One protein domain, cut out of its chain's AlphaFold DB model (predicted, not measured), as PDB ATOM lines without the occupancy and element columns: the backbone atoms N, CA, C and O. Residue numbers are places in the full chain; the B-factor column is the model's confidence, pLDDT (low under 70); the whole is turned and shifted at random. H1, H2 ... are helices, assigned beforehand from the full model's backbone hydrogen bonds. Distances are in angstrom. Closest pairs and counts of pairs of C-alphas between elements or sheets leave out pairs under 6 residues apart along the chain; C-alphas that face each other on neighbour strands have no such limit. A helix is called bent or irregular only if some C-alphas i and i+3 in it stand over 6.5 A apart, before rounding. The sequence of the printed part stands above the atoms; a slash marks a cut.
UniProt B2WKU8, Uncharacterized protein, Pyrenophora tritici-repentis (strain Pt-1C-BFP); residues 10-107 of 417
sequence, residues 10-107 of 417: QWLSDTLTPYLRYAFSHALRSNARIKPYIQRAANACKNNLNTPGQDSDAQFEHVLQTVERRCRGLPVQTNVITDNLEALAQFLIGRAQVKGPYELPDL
ATOM      1  N   GLN A  10      -7.190 -17.865 -19.840       90.75
ATOM      2  CA  GLN A  10      -7.342 -19.310 -19.898       90.75
ATOM      3  C   GLN A  10      -7.031 -19.955 -18.543       90.75
ATOM      4  O   GLN A  10      -7.801 -20.773 -18.049       90.75
ATOM      5  N   TRP A  11      -5.991 -19.491 -17.847       92.44
ATOM      6  CA  TRP A  11      -5.728 -19.910 -16.467       92.44
ATOM      7  C   TRP A  11      -6.897 -19.594 -15.510       92.44
ATOM      8  O   TRP A  11      -7.236 -20.393 -14.630       92.44
ATOM      9  N   LEU A  12      -7.574 -18.451 -15.695       91.88
ATOM     10  CA  LEU A  12      -8.760 -18.111 -14.898       91.88
ATOM     11  C   LEU A  12      -9.912 -19.100 -15.118       91.88
ATOM     12  O   LEU A  12     -10.591 -19.478 -14.153       91.88
ATOM     13  N   SER A  13     -10.172 -19.494 -16.368       90.25
ATOM     14  CA  SER A  13     -11.262 -20.416 -16.702       90.25
ATOM     15  C   SER A  13     -10.942 -21.859 -16.344       90.25
ATOM     16  O   SER A  13     -11.809 -22.537 -15.789       90.25
ATOM     17  N   ASP A  14      -9.719 -22.298 -16.624       90.19
ATOM     18  CA  ASP A  14      -9.359 -23.716 -16.650       90.19
ATOM     19  C   ASP A  14      -8.785 -24.172 -15.310       90.19
ATOM     20  O   ASP A  14      -8.953 -25.325 -14.923       90.19
ATOM     21  N   THR A  15      -8.158 -23.264 -14.558       90.62
ATOM     22  CA  THR A  15      -7.457 -23.610 -13.315       90.62
ATOM     23  C   THR A  15      -8.114 -22.958 -12.101       90.62
ATOM     24  O   THR A  15      -8.554 -23.647 -11.174       90.62
ATOM     25  N   LEU A  16      -8.266 -21.629 -12.104       91.75
ATOM     26  CA  LEU A  16      -8.778 -20.908 -10.934       91.75
ATOM     27  C   LEU A  16     -10.270 -21.174 -10.684       91.75
ATOM     28  O   LEU A  16     -10.686 -21.384  -9.543       91.75
ATOM     29  N   THR A  17     -11.094 -21.164 -11.736       92.62
ATOM     30  CA  THR A  17     -12.546 -21.355 -11.593       92.62
ATOM     31  C   THR A  17     -12.890 -22.727 -10.988       92.62
ATOM     32  O   THR A  17     -13.653 -22.755 -10.015       92.62
ATOM     33  N   PRO A  18     -12.356 -23.864 -11.484       91.06
ATOM     34  CA  PRO A  18     -12.591 -25.168 -10.865       91.06
ATOM     35  C   PRO A  18     -12.079 -25.237  -9.425       91.06
ATOM     36  O   PRO A  18     -12.789 -25.742  -8.553       91.06
ATOM     37  N   TYR A  19     -10.910 -24.655  -9.147       90.75
ATOM     38  CA  TYR A  19     -10.355 -24.621  -7.796       90.75
ATOM     39  C   TYR A  19     -11.255 -23.884  -6.803       90.75
ATOM     40  O   TYR A  19     -11.560 -24.405  -5.733       90.75
ATOM     41  N   LEU A  20     -11.752 -22.699  -7.163       92.38
ATOM     42  CA  LEU A  20     -12.658 -21.940  -6.298       92.38
ATOM     43  C   LEU A  20     -13.990 -22.673  -6.088       92.38
ATOM     44  O   LEU A  20     -14.541 -22.638  -4.987       92.38
ATOM     45  N   ARG A  21     -14.500 -23.386  -7.102       91.56
ATOM     46  CA  ARG A  21     -15.676 -24.259  -6.923       91.56
ATOM     47  C   ARG A  21     -15.403 -25.370  -5.922       91.56
ATOM     48  O   ARG A  21     -16.263 -25.645  -5.091       91.56
ATOM     49  N   TYR A  22     -14.236 -25.997  -6.009       89.25
ATOM     50  CA  TYR A  22     -13.831 -27.048  -5.087       89.25
ATOM     51  C   TYR A  22     -13.696 -26.512  -3.654       89.25
ATOM     52  O   TYR A  22     -14.332 -27.041  -2.736       89.25
ATOM     53  N   ALA A  23     -12.974 -25.403  -3.479       90.00
ATOM     54  CA  ALA A  23     -12.732 -24.763  -2.186       90.00
ATOM     55  C   ALA A  23     -14.024 -24.342  -1.468       90.00
ATOM     56  O   ALA A  23     -14.153 -24.465  -0.246       90.00
ATOM     57  N   PHE A  24     -15.012 -23.885  -2.236       90.12
ATOM     58  CA  PHE A  24     -16.309 -23.458  -1.725       90.12
ATOM     59  C   PHE A  24     -17.428 -24.474  -1.975       90.12
ATOM     60  O   PHE A  24     -18.598 -24.121  -1.872       90.12
ATOM     61  N   SER A  25     -17.115 -25.741  -2.249       90.00
ATOM     62  CA  SER A  25     -18.121 -26.792  -2.496       90.00
ATOM     63  C   SER A  25     -19.116 -26.983  -1.342       90.00
ATOM     64  O   SER A  25     -20.267 -27.344  -1.569       90.00
ATOM     65  N   HIS A  26     -18.693 -26.689  -0.111       84.38
ATOM     66  CA  HIS A  26     -19.521 -26.716   1.097       84.38
ATOM     67  C   HIS A  26     -20.490 -25.520   1.210       84.38
ATOM     68  O   HIS A  26     -21.540 -25.642   1.836       84.38
ATOM     69  N   ALA A  27     -20.148 -24.366   0.623       86.31
ATOM     70  CA  ALA A  27     -20.908 -23.115   0.737       86.31
ATOM     71  C   ALA A  27     -21.693 -22.771  -0.540       86.31
ATOM     72  O   ALA A  27     -22.746 -22.133  -0.491       86.31
ATOM     73  N   LEU A  28     -21.195 -23.191  -1.701       87.56
ATOM     74  CA  LEU A  28     -21.811 -22.947  -2.994       87.56
ATOM     75  C   LEU A  28     -22.756 -24.082  -3.368       87.56
ATOM     76  O   LEU A  28     -22.449 -25.263  -3.243       87.56
ATOM     77  N   ARG A  29     -23.892 -23.714  -3.957       85.31
ATOM     78  CA  ARG A  29     -24.733 -24.671  -4.680       85.31
ATOM     79  C   ARG A  29     -23.983 -25.160  -5.925       85.31
ATOM     80  O   ARG A  29     -23.282 -24.374  -6.561       85.31
ATOM     81  N   SER A  30     -24.205 -26.409  -6.335       77.31
ATOM     82  CA  SER A  30     -23.599 -27.015  -7.539       77.31
ATOM     83  C   SER A  30     -23.702 -26.128  -8.792       77.31
ATOM     84  O   SER A  30     -22.752 -26.011  -9.566       77.31
ATOM     85  N   ASN A  31     -24.811 -25.397  -8.930       79.62
ATOM     86  CA  ASN A  31     -25.091 -24.512 -10.067       79.62
ATOM     87  C   ASN A  31     -24.764 -23.027  -9.821       79.62
ATOM     88  O   ASN A  31     -25.180 -22.168 -10.600       79.62
ATOM     89  N   ALA A  32     -24.047 -22.687  -8.745       88.44
ATOM     90  CA  ALA A  32     -23.704 -21.298  -8.454       88.44
ATOM     91  C   ALA A  32     -22.852 -20.691  -9.584       88.44
ATOM     92  O   ALA A  32     -21.887 -21.293 -10.066       88.44
ATOM     93  N   ARG A  33     -23.211 -19.480 -10.022       90.44
ATOM     94  CA  ARG A  33     -22.460 -18.727 -11.034       90.44
ATOM     95  C   ARG A  33     -21.338 -17.948 -10.349       90.44
ATOM     96  O   ARG A  33     -21.561 -16.836  -9.888       90.44
ATOM     97  N   ILE A  34     -20.132 -18.521 -10.295       92.25
ATOM     98  CA  ILE A  34     -18.981 -17.869  -9.641       92.25
ATOM     99  C   ILE A  34     -18.163 -16.949 -10.559       92.25
ATOM    100  O   ILE A  34     -17.442 -16.087 -10.069       92.25
ATOM    101  N   LYS A  35     -18.310 -17.077 -11.887       92.19
ATOM    102  CA  LYS A  35     -17.578 -16.264 -12.879       92.19
ATOM    103  C   LYS A  35     -17.648 -14.744 -12.618       92.19
ATOM    104  O   LYS A  35     -16.605 -14.108 -12.706       92.19
ATOM    105  N   PRO A  36     -18.802 -14.147 -12.243       93.06
ATOM    106  CA  PRO A  36     -18.872 -12.709 -11.966       93.06
ATOM    107  C   PRO A  36     -17.973 -12.260 -10.806       93.06
ATOM    108  O   PRO A  36     -17.403 -11.177 -10.864       93.06
ATOM    109  N   TYR A  37     -17.817 -13.094  -9.773       92.19
ATOM    110  CA  TYR A  37     -16.964 -12.794  -8.621       92.19
ATOM    111  C   TYR A  37     -15.484 -12.841  -9.003       92.19
ATOM    112  O   TYR A  37     -14.723 -11.950  -8.644       92.19
ATOM    113  N   ILE A  38     -15.097 -13.839  -9.803       92.38
ATOM    114  CA  ILE A  38     -13.733 -13.960 -10.336       92.38
ATOM    115  C   ILE A  38     -13.413 -12.768 -11.243       92.38
ATOM    116  O   ILE A  38     -12.332 -12.195 -11.147       92.38
ATOM    117  N   GLN A  39     -14.364 -12.343 -12.079       92.06
ATOM    118  CA  GLN A  39     -14.183 -11.183 -12.949       92.06
ATOM    119  C   GLN A  39     -14.009  -9.886 -12.149       92.06
ATOM    120  O   GLN A  39     -13.142  -9.078 -12.483       92.06
ATOM    121  N   ARG A  40     -14.800  -9.680 -11.085       91.94
ATOM    122  CA  ARG A  40     -14.621  -8.528 -10.187       91.94
ATOM    123  C   ARG A  40     -13.271  -8.566  -9.484       91.94
ATOM    124  O   ARG A  40     -12.594  -7.544  -9.466       91.94
ATOM    125  N   ALA A  41     -12.845  -9.732  -9.001       91.38
ATOM    126  CA  ALA A  41     -11.523  -9.916  -8.413       91.38
ATOM    127  C   ALA A  41     -10.396  -9.585  -9.406       91.38
ATOM    128  O   ALA A  41      -9.500  -8.809  -9.085       91.38
ATOM    129  N   ALA A  42     -10.482 -10.084 -10.642       90.56
ATOM    130  CA  ALA A  42      -9.515  -9.785 -11.697       90.56
ATOM    131  C   ALA A  42      -9.471  -8.286 -12.038       90.56
ATOM    132  O   ALA A  42      -8.392  -7.718 -12.201       90.56
ATOM    133  N   ASN A  43     -10.632  -7.630 -12.117       90.38
ATOM    134  CA  ASN A  43     -10.717  -6.189 -12.356       90.38
ATOM    135  C   ASN A  43     -10.162  -5.378 -11.173       90.38
ATOM    136  O   ASN A  43      -9.480  -4.380 -11.388       90.38
ATOM    137  N   ALA A  44     -10.403  -5.815  -9.935       88.25
ATOM    138  CA  ALA A  44      -9.847  -5.183  -8.742       88.25
ATOM    139  C   ALA A  44      -8.313  -5.242  -8.750       88.25
ATOM    140  O   ALA A  44      -7.671  -4.217  -8.545       88.25
ATOM    141  N   CYS A  45      -7.732  -6.396  -9.091       86.19
ATOM    142  CA  CYS A  45      -6.283  -6.554  -9.212       86.19
ATOM    143  C   CYS A  45      -5.681  -5.746 -10.374       86.19
ATOM    144  O   CYS A  45      -4.526  -5.348 -10.296       86.19
ATOM    145  N   LYS A  46      -6.438  -5.459 -11.444       85.12
ATOM    146  CA  LYS A  46      -5.983  -4.539 -12.505       85.12
ATOM    147  C   LYS A  46      -5.865  -3.094 -12.016       85.12
ATOM    148  O   LYS A  46      -4.963  -2.388 -12.450       85.12
ATOM    149  N   ASN A  47      -6.778  -2.668 -11.145       80.69
ATOM    150  CA  ASN A  47      -6.896  -1.269 -10.731       80.69
ATOM    151  C   ASN A  47      -6.101  -0.951  -9.460       80.69
ATOM    152  O   ASN A  47      -5.637   0.171  -9.300       80.69
ATOM    153  N   ASN A  48      -5.948  -1.923  -8.560       68.44
ATOM    154  CA  ASN A  48      -5.243  -1.766  -7.295       68.44
ATOM    155  C   ASN A  48      -4.374  -2.997  -7.066       68.44
ATOM    156  O   ASN A  48      -4.837  -4.027  -6.564       68.44
ATOM    157  N   LEU A  49      -3.100  -2.889  -7.442       62.59
ATOM    158  CA  LEU A  49      -2.119  -3.908  -7.112       62.59
ATOM    159  C   LEU A  49      -1.795  -3.779  -5.618       62.59
ATOM    160  O   LEU A  49      -0.834  -3.122  -5.229       62.59
ATOM    161  N   ASN A  50      -2.611  -4.394  -4.762       61.09
ATOM    162  CA  ASN A  50      -2.157  -4.708  -3.414       61.09
ATOM    163  C   ASN A  50      -1.054  -5.748  -3.580       61.09
ATOM    164  O   ASN A  50      -1.330  -6.939  -3.730       61.09
ATOM    165  N   THR A  51       0.192  -5.279  -3.649       57.75
ATOM    166  CA  THR A  51       1.370  -6.140  -3.671       57.75
ATOM    167  C   THR A  51       1.253  -7.095  -2.487       57.75
ATOM    168  O   THR A  51       1.215  -6.626  -1.347       57.75
ATOM    169  N   PRO A  52       1.160  -8.415  -2.721       55.97
ATOM    170  CA  PRO A  52       1.240  -9.377  -1.640       55.97
ATOM    171  C   PRO A  52       2.573  -9.125  -0.925       55.97
ATOM    172  O   PRO A  52       3.617  -9.101  -1.581       55.97
ATOM    173  N   GLY A  53       2.543  -8.868   0.385       58.66
ATOM    174  CA  GLY A  53       3.759  -8.646   1.175       58.66
ATOM    175  C   GLY A  53       4.722  -9.839   1.091       58.66
ATOM    176  O   GLY A  53       4.371 -10.899   0.560       58.66
ATOM    177  N   GLN A  54       5.941  -9.705   1.621       57.28
ATOM    178  CA  GLN A  54       6.888 -10.832   1.676       57.28
ATOM    179  C   GLN A  54       6.289 -12.082   2.351       57.28
ATOM    180  O   GLN A  54       6.573 -13.196   1.920       57.28
ATOM    181  N   ASP A  55       5.351 -11.900   3.283       69.25
ATOM    182  CA  ASP A  55       4.632 -12.980   3.975       69.25
ATOM    183  C   ASP A  55       3.593 -13.713   3.103       69.25
ATOM    184  O   ASP A  55       2.945 -14.664   3.545       69.25
ATOM    185  N   SER A  56       3.427 -13.304   1.841       73.81
ATOM    186  CA  SER A  56       2.435 -13.861   0.916       73.81
ATOM    187  C   SER A  56       2.629 -15.339   0.592       73.81
ATOM    188  O   SER A  56       1.654 -16.001   0.241       73.81
ATOM    189  N   ASP A  57       3.846 -15.877   0.709       80.50
ATOM    190  CA  ASP A  57       4.083 -17.312   0.510       80.50
ATOM    191  C   ASP A  57       3.610 -18.137   1.694       80.50
ATOM    192  O   ASP A  57       2.843 -19.076   1.503       80.50
ATOM    193  N   ALA A  58       3.980 -17.745   2.912       84.06
ATOM    194  CA  ALA A  58       3.485 -18.398   4.119       84.06
ATOM    195  C   ALA A  58       1.952 -18.304   4.202       84.06
ATOM    196  O   ALA A  58       1.272 -19.280   4.521       84.06
ATOM    197  N   GLN A  59       1.395 -17.146   3.839       84.75
ATOM    198  CA  GLN A  59      -0.048 -16.938   3.788       84.75
ATOM    199  C   GLN A  59      -0.722 -17.787   2.704       84.75
ATOM    200  O   GLN A  59      -1.816 -18.303   2.926       84.75
ATOM    201  N   PHE A  60      -0.078 -17.969   1.551       86.31
ATOM    202  CA  PHE A  60      -0.590 -18.819   0.483       86.31
ATOM    203  C   PHE A  60      -0.596 -20.293   0.871       86.31
ATOM    204  O   PHE A  60      -1.626 -20.943   0.713       86.31
ATOM    205  N   GLU A  61       0.495 -20.796   1.446       86.69
ATOM    206  CA  GLU A  61       0.553 -22.161   1.978       86.69
ATOM    207  C   GLU A  61      -0.528 -22.381   3.040       86.69
ATOM    208  O   GLU A  61      -1.269 -23.366   3.003       86.69
ATOM    209  N   HIS A  62      -0.702 -21.413   3.942       87.06
ATOM    210  CA  HIS A  62      -1.762 -21.468   4.939       87.06
ATOM    211  C   HIS A  62      -3.158 -21.502   4.292       87.06
ATOM    212  O   HIS A  62      -4.012 -22.289   4.704       87.06
ATOM    213  N   VAL A  63      -3.403 -20.686   3.261       89.00
ATOM    214  CA  VAL A  63      -4.656 -20.675   2.485       89.00
ATOM    215  C   VAL A  63      -4.908 -22.026   1.810       89.00
ATOM    216  O   VAL A  63      -6.009 -22.560   1.948       89.00
ATOM    217  N   LEU A  64      -3.906 -22.614   1.150       87.81
ATOM    218  CA  LEU A  64      -4.031 -23.926   0.510       87.81
ATOM    219  C   LEU A  64      -4.365 -25.019   1.532       87.81
ATOM    220  O   LEU A  64      -5.355 -25.733   1.369       87.81
ATOM    221  N   GLN A  65      -3.612 -25.095   2.631       87.12
ATOM    222  CA  GLN A  65      -3.858 -26.072   3.695       87.12
ATOM    223  C   GLN A  65      -5.239 -25.907   4.336       87.12
ATOM    224  O   GLN A  65      -5.879 -26.891   4.709       87.12
ATOM    225  N   THR A  66      -5.693 -24.665   4.495       88.44
ATOM    226  CA  THR A  66      -7.014 -24.331   5.043       88.44
ATOM    227  C   THR A  66      -8.114 -24.861   4.123       88.44
ATOM    228  O   THR A  66      -9.042 -25.527   4.590       88.44
ATOM    229  N   VAL A  67      -7.985 -24.635   2.812       87.25
ATOM    230  CA  VAL A  67      -8.913 -25.157   1.797       87.25
ATOM    231  C   VAL A  67      -8.918 -26.687   1.793       87.25
ATOM    232  O   VAL A  67      -9.986 -27.292   1.859       87.25
ATOM    233  N   GLU A  68      -7.751 -27.331   1.788       86.06
ATOM    234  CA  GLU A  68      -7.662 -28.794   1.793       86.06
ATOM    235  C   GLU A  68      -8.276 -29.423   3.045       86.06
ATOM    236  O   GLU A  68      -9.053 -30.377   2.943       86.06
ATOM    237  N   ARG A  69      -7.962 -28.885   4.230       84.62
ATOM    238  CA  ARG A  69      -8.546 -29.350   5.495       84.62
ATOM    239  C   ARG A  69     -10.063 -29.229   5.470       84.62
ATOM    240  O   ARG A  69     -10.748 -30.184   5.837       84.62
ATOM    241  N   ARG A  70     -10.583 -28.109   4.960       85.19
ATOM    242  CA  ARG A  70     -12.024 -27.883   4.814       85.19
ATOM    243  C   ARG A  70     -12.681 -28.928   3.922       85.19
ATOM    244  O   ARG A  70     -13.694 -29.508   4.300       85.19
ATOM    245  N   CYS A  71     -12.089 -29.201   2.763       79.75
ATOM    246  CA  CYS A  71     -12.603 -30.199   1.828       79.75
ATOM    247  C   CYS A  71     -12.545 -31.628   2.395       79.75
ATOM    248  O   CYS A  71     -13.346 -32.472   2.004       79.75
ATOM    249  N   ARG A  72     -11.650 -31.895   3.354       81.38
ATOM    250  CA  ARG A  72     -11.576 -33.165   4.098       81.38
ATOM    251  C   ARG A  72     -12.493 -33.223   5.327       81.38
ATOM    252  O   ARG A  72     -12.451 -34.214   6.050       81.38
ATOM    253  N   GLY A  73     -13.294 -32.186   5.585       78.94
ATOM    254  CA  GLY A  73     -14.159 -32.106   6.767       78.94
ATOM    255  C   GLY A  73     -13.392 -31.963   8.086       78.94
ATOM    256  O   GLY A  73     -13.934 -32.264   9.145       78.94
ATOM    257  N   LEU A  74     -12.127 -31.537   8.032       79.31
ATOM    258  CA  LEU A  74     -11.312 -31.299   9.220       79.31
ATOM    259  C   LEU A  74     -11.647 -29.932   9.829       79.31
ATOM    260  O   LEU A  74     -12.026 -29.015   9.095       79.31
ATOM    261  N   PRO A  75     -11.484 -29.760  11.153       72.88
ATOM    262  CA  PRO A  75     -11.649 -28.462  11.788       72.88
ATOM    263  C   PRO A  75     -10.651 -27.468  11.192       72.88
ATOM    264  O   PRO A  75      -9.449 -27.734  11.093       72.88
ATOM    265  N   VAL A  76     -11.173 -26.320  10.780       79.06
ATOM    266  CA  VAL A  76     -10.403 -25.257  10.145       79.06
ATOM    267  C   VAL A  76     -10.515 -24.014  11.008       79.06
ATOM    268  O   VAL A  76     -11.605 -23.683  11.472       79.06
ATOM    269  N   GLN A  77      -9.398 -23.328  11.230       74.00
ATOM    270  CA  GLN A  77      -9.450 -22.001  11.832       74.00
ATOM    271  C   GLN A  77     -10.118 -21.038  10.849       74.00
ATOM    272  O   GLN A  77      -9.916 -21.141   9.636       74.00
ATOM    273  N   THR A  78     -10.933 -20.121  11.369       70.06
ATOM    274  CA  THR A  78     -11.575 -19.087  10.553       70.06
ATOM    275  C   THR A  78     -10.500 -18.238   9.903       70.06
ATOM    276  O   THR A  78      -9.637 -17.684  10.587       70.06
ATOM    277  N   ASN A  79     -10.547 -18.145   8.582       75.94
ATOM    278  CA  ASN A  79      -9.580 -17.394   7.807       75.94
ATOM    279  C   ASN A  79     -10.363 -16.554   6.806       75.94
ATOM    280  O   ASN A  79     -10.920 -17.068   5.833       75.94
ATOM    281  N   VAL A  80     -10.356 -15.244   7.063       79.56
ATOM    282  CA  VAL A  80     -11.109 -14.216   6.333       79.56
ATOM    283  C   VAL A  80     -10.900 -14.323   4.820       79.56
ATOM    284  O   VAL A  80     -11.838 -14.107   4.055       79.56
ATOM    285  N   ILE A  81      -9.698 -14.719   4.380       80.50
ATOM    286  CA  ILE A  81      -9.382 -14.903   2.959       80.50
ATOM    287  C   ILE A  81     -10.122 -16.113   2.397       80.50
ATOM    288  O   ILE A  81     -10.756 -16.015   1.353       80.50
ATOM    289  N   THR A  82     -10.073 -17.256   3.081       82.38
ATOM    290  CA  THR A  82     -10.709 -18.496   2.608       82.38
ATOM    291  C   THR A  82     -12.218 -18.533   2.815       82.38
ATOM    292  O   THR A  82     -12.886 -19.377   2.223       82.38
ATOM    293  N   ASP A  83     -12.761 -17.658   3.656       85.25
ATOM    294  CA  ASP A  83     -14.195 -17.600   3.961       85.25
ATOM    295  C   ASP A  83     -14.962 -16.728   2.956       85.25
ATOM    296  O   ASP A  83     -16.167 -16.899   2.773       85.25
ATOM    297  N   ASN A  84     -14.263 -15.843   2.239       89.00
ATOM    298  CA  ASN A  84     -14.842 -14.991   1.209       89.00
ATOM    299  C   ASN A  84     -14.297 -15.362  -0.178       89.00
ATOM    300  O   ASN A  84     -13.105 -15.260  -0.450       89.00
ATOM    301  N   LEU A  85     -15.196 -15.755  -1.085       90.06
ATOM    302  CA  LEU A  85     -14.838 -16.179  -2.439       90.06
ATOM    303  C   LEU A  85     -14.114 -15.092  -3.235       90.06
ATOM    304  O   LEU A  85     -13.175 -15.396  -3.967       90.06
ATOM    305  N   GLU A  86     -14.541 -13.840  -3.100       90.50
ATOM    306  CA  GLU A  86     -13.934 -12.717  -3.809       90.50
ATOM    307  C   GLU A  86     -12.561 -12.378  -3.220       90.50
ATOM    308  O   GLU A  86     -11.625 -12.152  -3.983       90.50
ATOM    309  N   ALA A  87     -12.403 -12.453  -1.894       89.12
ATOM    310  CA  ALA A  87     -11.108 -12.263  -1.235       89.12
ATOM    311  C   ALA A  87     -10.105 -13.365  -1.610       89.12
ATOM    312  O   ALA A  87      -8.961 -13.060  -1.950       89.12
ATOM    313  N   LEU A  88     -10.535 -14.634  -1.619       90.88
ATOM    314  CA  LEU A  88      -9.695 -15.746  -2.063       90.88
ATOM    315  C   LEU A  88      -9.296 -15.578  -3.533       90.88
ATOM    316  O   LEU A  88      -8.124 -15.716  -3.871       90.88
ATOM    317  N   ALA A  89     -10.251 -15.243  -4.405       92.69
ATOM    318  CA  ALA A  89      -9.969 -15.002  -5.816       92.69
ATOM    319  C   ALA A  89      -8.970 -13.850  -6.006       92.69
ATOM    320  O   ALA A  89      -7.991 -14.021  -6.726       92.69
ATOM    321  N   GLN A  90      -9.172 -12.713  -5.331       91.62
ATOM    322  CA  GLN A  90      -8.259 -11.565  -5.382       91.62
ATOM    323  C   GLN A  90      -6.854 -11.936  -4.906       91.62
ATOM    324  O   GLN A  90      -5.877 -11.577  -5.557       91.62
ATOM    325  N   PHE A  91      -6.741 -12.693  -3.814       90.12
ATOM    326  CA  PHE A  91      -5.455 -13.134  -3.278       90.12
ATOM    327  C   PHE A  91      -4.693 -14.035  -4.265       90.12
ATOM    328  O   PHE A  91      -3.513 -13.808  -4.537       90.12
ATOM    329  N   LEU A  92      -5.373 -15.024  -4.853       91.00
ATOM    330  CA  LEU A  92      -4.772 -15.973  -5.798       91.00
ATOM    331  C   LEU A  92      -4.379 -15.302  -7.124       91.00
ATOM    332  O   LEU A  92      -3.309 -15.579  -7.662       91.00
ATOM    333  N   ILE A  93      -5.211 -14.382  -7.616       91.44
ATOM    334  CA  ILE A  93      -4.950 -13.551  -8.802       91.44
ATOM    335  C   ILE A  93      -3.769 -12.607  -8.535       91.44
ATOM    336  O   ILE A  93      -2.821 -12.572  -9.317       91.44
ATOM    337  N   GLY A  94      -3.768 -11.893  -7.408       89.00
ATOM    338  CA  GLY A  94      -2.679 -10.985  -7.036       89.00
ATOM    339  C   GLY A  94      -1.336 -11.708  -6.915       89.00
ATOM    340  O   GLY A  94      -0.333 -11.258  -7.470       89.00
ATOM    341  N   ARG A  95      -1.314 -12.890  -6.282       87.25
ATOM    342  CA  ARG A  95      -0.123 -13.753  -6.263       87.25
ATOM    343  C   ARG A  95       0.296 -14.152  -7.678       87.25
ATOM    344  O   ARG A  95       1.480 -14.047  -7.996       87.25
ATOM    345  N   ALA A  96      -0.646 -14.578  -8.523       88.88
ATOM    346  CA  ALA A  96      -0.348 -15.023  -9.882       88.88
ATOM    347  C   ALA A  96       0.265 -13.919 -10.760       88.88
ATOM    348  O   ALA A  96       1.137 -14.195 -11.582       88.88
ATOM    349  N   GLN A  97      -0.119 -12.658 -10.556       87.50
ATOM    350  CA  GLN A  97       0.477 -11.517 -11.265       87.50
ATOM    351  C   GLN A  97       1.926 -11.240 -10.850       87.50
ATOM    352  O   GLN A  97       2.721 -10.782 -11.674       87.50
ATOM    353  N   VAL A  98       2.265 -11.502  -9.583       84.75
ATOM    354  CA  VAL A  98       3.590 -11.208  -9.018       84.75
ATOM    355  C   VAL A  98       4.561 -12.373  -9.206       84.75
ATOM    356  O   VAL A  98       5.699 -12.159  -9.621       84.75
ATOM    357  N   LYS A  99       4.120 -13.601  -8.917       83.94
ATOM    358  CA  LYS A  99       4.964 -14.811  -8.920       83.94
ATOM    359  C   LYS A  99       4.718 -15.735 -10.108       83.94
ATOM    360  O   LYS A  99       5.509 -16.638 -10.346       83.94
ATOM    361  N   GLY A 100       3.679 -15.465 -10.889       83.44
ATOM    362  CA  GLY A 100       3.225 -16.334 -11.966       83.44
ATOM    363  C   GLY A 100       2.078 -17.250 -11.525       83.44
ATOM    364  O   GLY A 100       1.866 -17.442 -10.322       83.44
ATOM    365  N   PRO A 101       1.323 -17.802 -12.491       83.00
ATOM    366  CA  PRO A 101       0.270 -18.768 -12.216       83.00
ATOM    367  C   PRO A 101       0.849 -19.923 -11.404       83.00
ATOM    368  O   PRO A 101       1.884 -20.481 -11.761       83.00
ATOM    369  N   TYR A 102       0.207 -20.255 -10.294       77.75
ATOM    370  CA  TYR A 102       0.636 -21.389  -9.494       77.75
ATOM    371  C   TYR A 102       0.078 -22.670 -10.116       77.75
ATOM    372  O   TYR A 102      -1.080 -22.707 -10.548       77.75
ATOM    373  N   GLU A 103       0.910 -23.710 -10.166       71.94
ATOM    374  CA  GLU A 103       0.462 -25.055 -10.504       71.94
ATOM    375  C   GLU A 103      -0.438 -25.522  -9.367       71.94
ATOM    376  O   GLU A 103       0.011 -25.852  -8.267       71.94
ATOM    377  N   LEU A 104      -1.743 -25.443  -9.605       63.09
ATOM    378  CA  LEU A 104      -2.704 -26.018  -8.695       63.09
ATOM    379  C   LEU A 104      -2.456 -27.522  -8.636       63.09
ATOM    380  O   LEU A 104      -2.263 -28.137  -9.687       63.09
ATOM    381  N   PRO A 105      -2.481 -28.123  -7.437       55.34
ATOM    382  CA  PRO A 105      -2.538 -29.561  -7.332       55.34
ATOM    383  C   PRO A 105      -3.686 -30.072  -8.196       55.34
ATOM    384  O   PRO A 105      -4.825 -29.641  -8.015       55.34
ATOM    385  N   ASP A 106      -3.354 -30.903  -9.183       52.44
ATOM    386  CA  ASP A 106      -4.288 -31.381 -10.196       52.44
ATOM    387  C   ASP A 106      -5.464 -32.060  -9.480       52.44
ATOM    388  O   ASP A 106      -5.339 -33.146  -8.912       52.44
ATOM    389  N   LEU A 107      -6.600 -31.361  -9.406       51.25
ATOM    390  CA  LEU A 107      -7.750 -31.701  -8.557       51.25
ATOM    391  C   LEU A 107      -8.581 -32.860  -9.125       51.25
ATOM    392  O   LEU A 107      -9.773 -32.991  -8.849       51.25
TER     393      LEU A 107
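This is residues 10 to 107 of the 417 residues of an uncharacterized protein of Pyrenophora tritici-repentis (strain Pt-1C-BFP) (UniProt B2WKU8). This is a compact body of crossed helices with H5 in the middle: H2 packs closely across one side of H5, H3 runs past the other side with little contact, and H1 lies beside H5 and H2 and meets H3 through its last residues. The short H4 sits beside H3 and makes a corner with the beginning of H5, and after H5 the last residues, 100 to 107, fold back without a named helix. The printed part has 98 residues, with five named helices in the order H1, H2, H3, H4, H5 and no named strand, and its class is all helix. It is compact, with a radius of gyration of the C-alphas of 12.8 A, and its outline is rounded, spanning 34 by 30 by 24 A.

Find C-alpha 10 at (-7.342, -19.310, -19.898); here H1 begins, and it covers residues 10 to 23, 19.3 A from first to last C-alpha. H1 is neither bent nor irregular, but only just: C-alphas 14 and 17 are 6.4 A apart. Go on to Lys 35, where H2 begins; it covers residues 35 to 47 and measures 18.5 A. At C-alpha 56, printed at (2.435, -13.861, 0.916), you reach H3, residues 56 to 71, the longest helix with 16 residues and 22.2 A. H4 is a short helix of four residues, 80 to 83. H5 covers residues 85 to 99, measures 20.9 A and ends at C-alpha 99 at (4.964, -14.811, -8.920).

Begin with H1, which together with H5 is the hub, each touching three other helices. H1 and H2 only just touch, with 3 pairs of C-alphas within 8 A, through residues 12 to 17 of H1 and 35 to 38 of H2; their closest C-alphas, of Thr 17 and Lys 35, are 7.3 A apart, and the tilt is steep at 62 degrees, opposite ways. Look next at residues 22 to 23 of H1, which touch residues 67 to 71 of H3; the closest C-alphas, of Ala 23 and Val 67, are 5.5 A apart, at a steep tilt of 54 degrees, the same way. H1 and H5 only just touch, with 3 pairs within 8 A, through residues 16 to 20 and 85 to 89; the closest C-alphas are those of Leu 20 and Leu 85, 7.3 A apart. H2 touches H5 with 19 pairs of C-alphas within 8 A, the closest those of Ala 41 and Gln 90 at 4.7 A, at a steep tilt of 47 degrees, the same way. H2 and H3 are apart. H3 is close to but not clearly touching H5, where the C-alphas of Ser 56 and Arg 95 are closest at 7.6 A. Residues 63 to 67 of H3 touch H4, with the C-alphas of Val 63 and Thr 82 closest at 6.4 A. H4 and H5 touch only at the corner by their link, where the C-alphas of Ile 81 and Leu 88 are closest at 5.1 A. In H2, H3 and H5 every O i to N i+4 pair is within hydrogen-bond range, in H1 7 of 10 are, and H4 is too short for such a pair.

The two C-alphas farthest apart, those of Asn 31 and Gln 54, are 36.7 A apart. The printed part has no cut. The link from H1 to H2, of 11 residues, is long, and the one from H4 to H5 is tight. The mean pLDDT of the printed part is 83.1; look for values under 70 at residues 48 to 55 and 104 to 107, where the model's confidence is low.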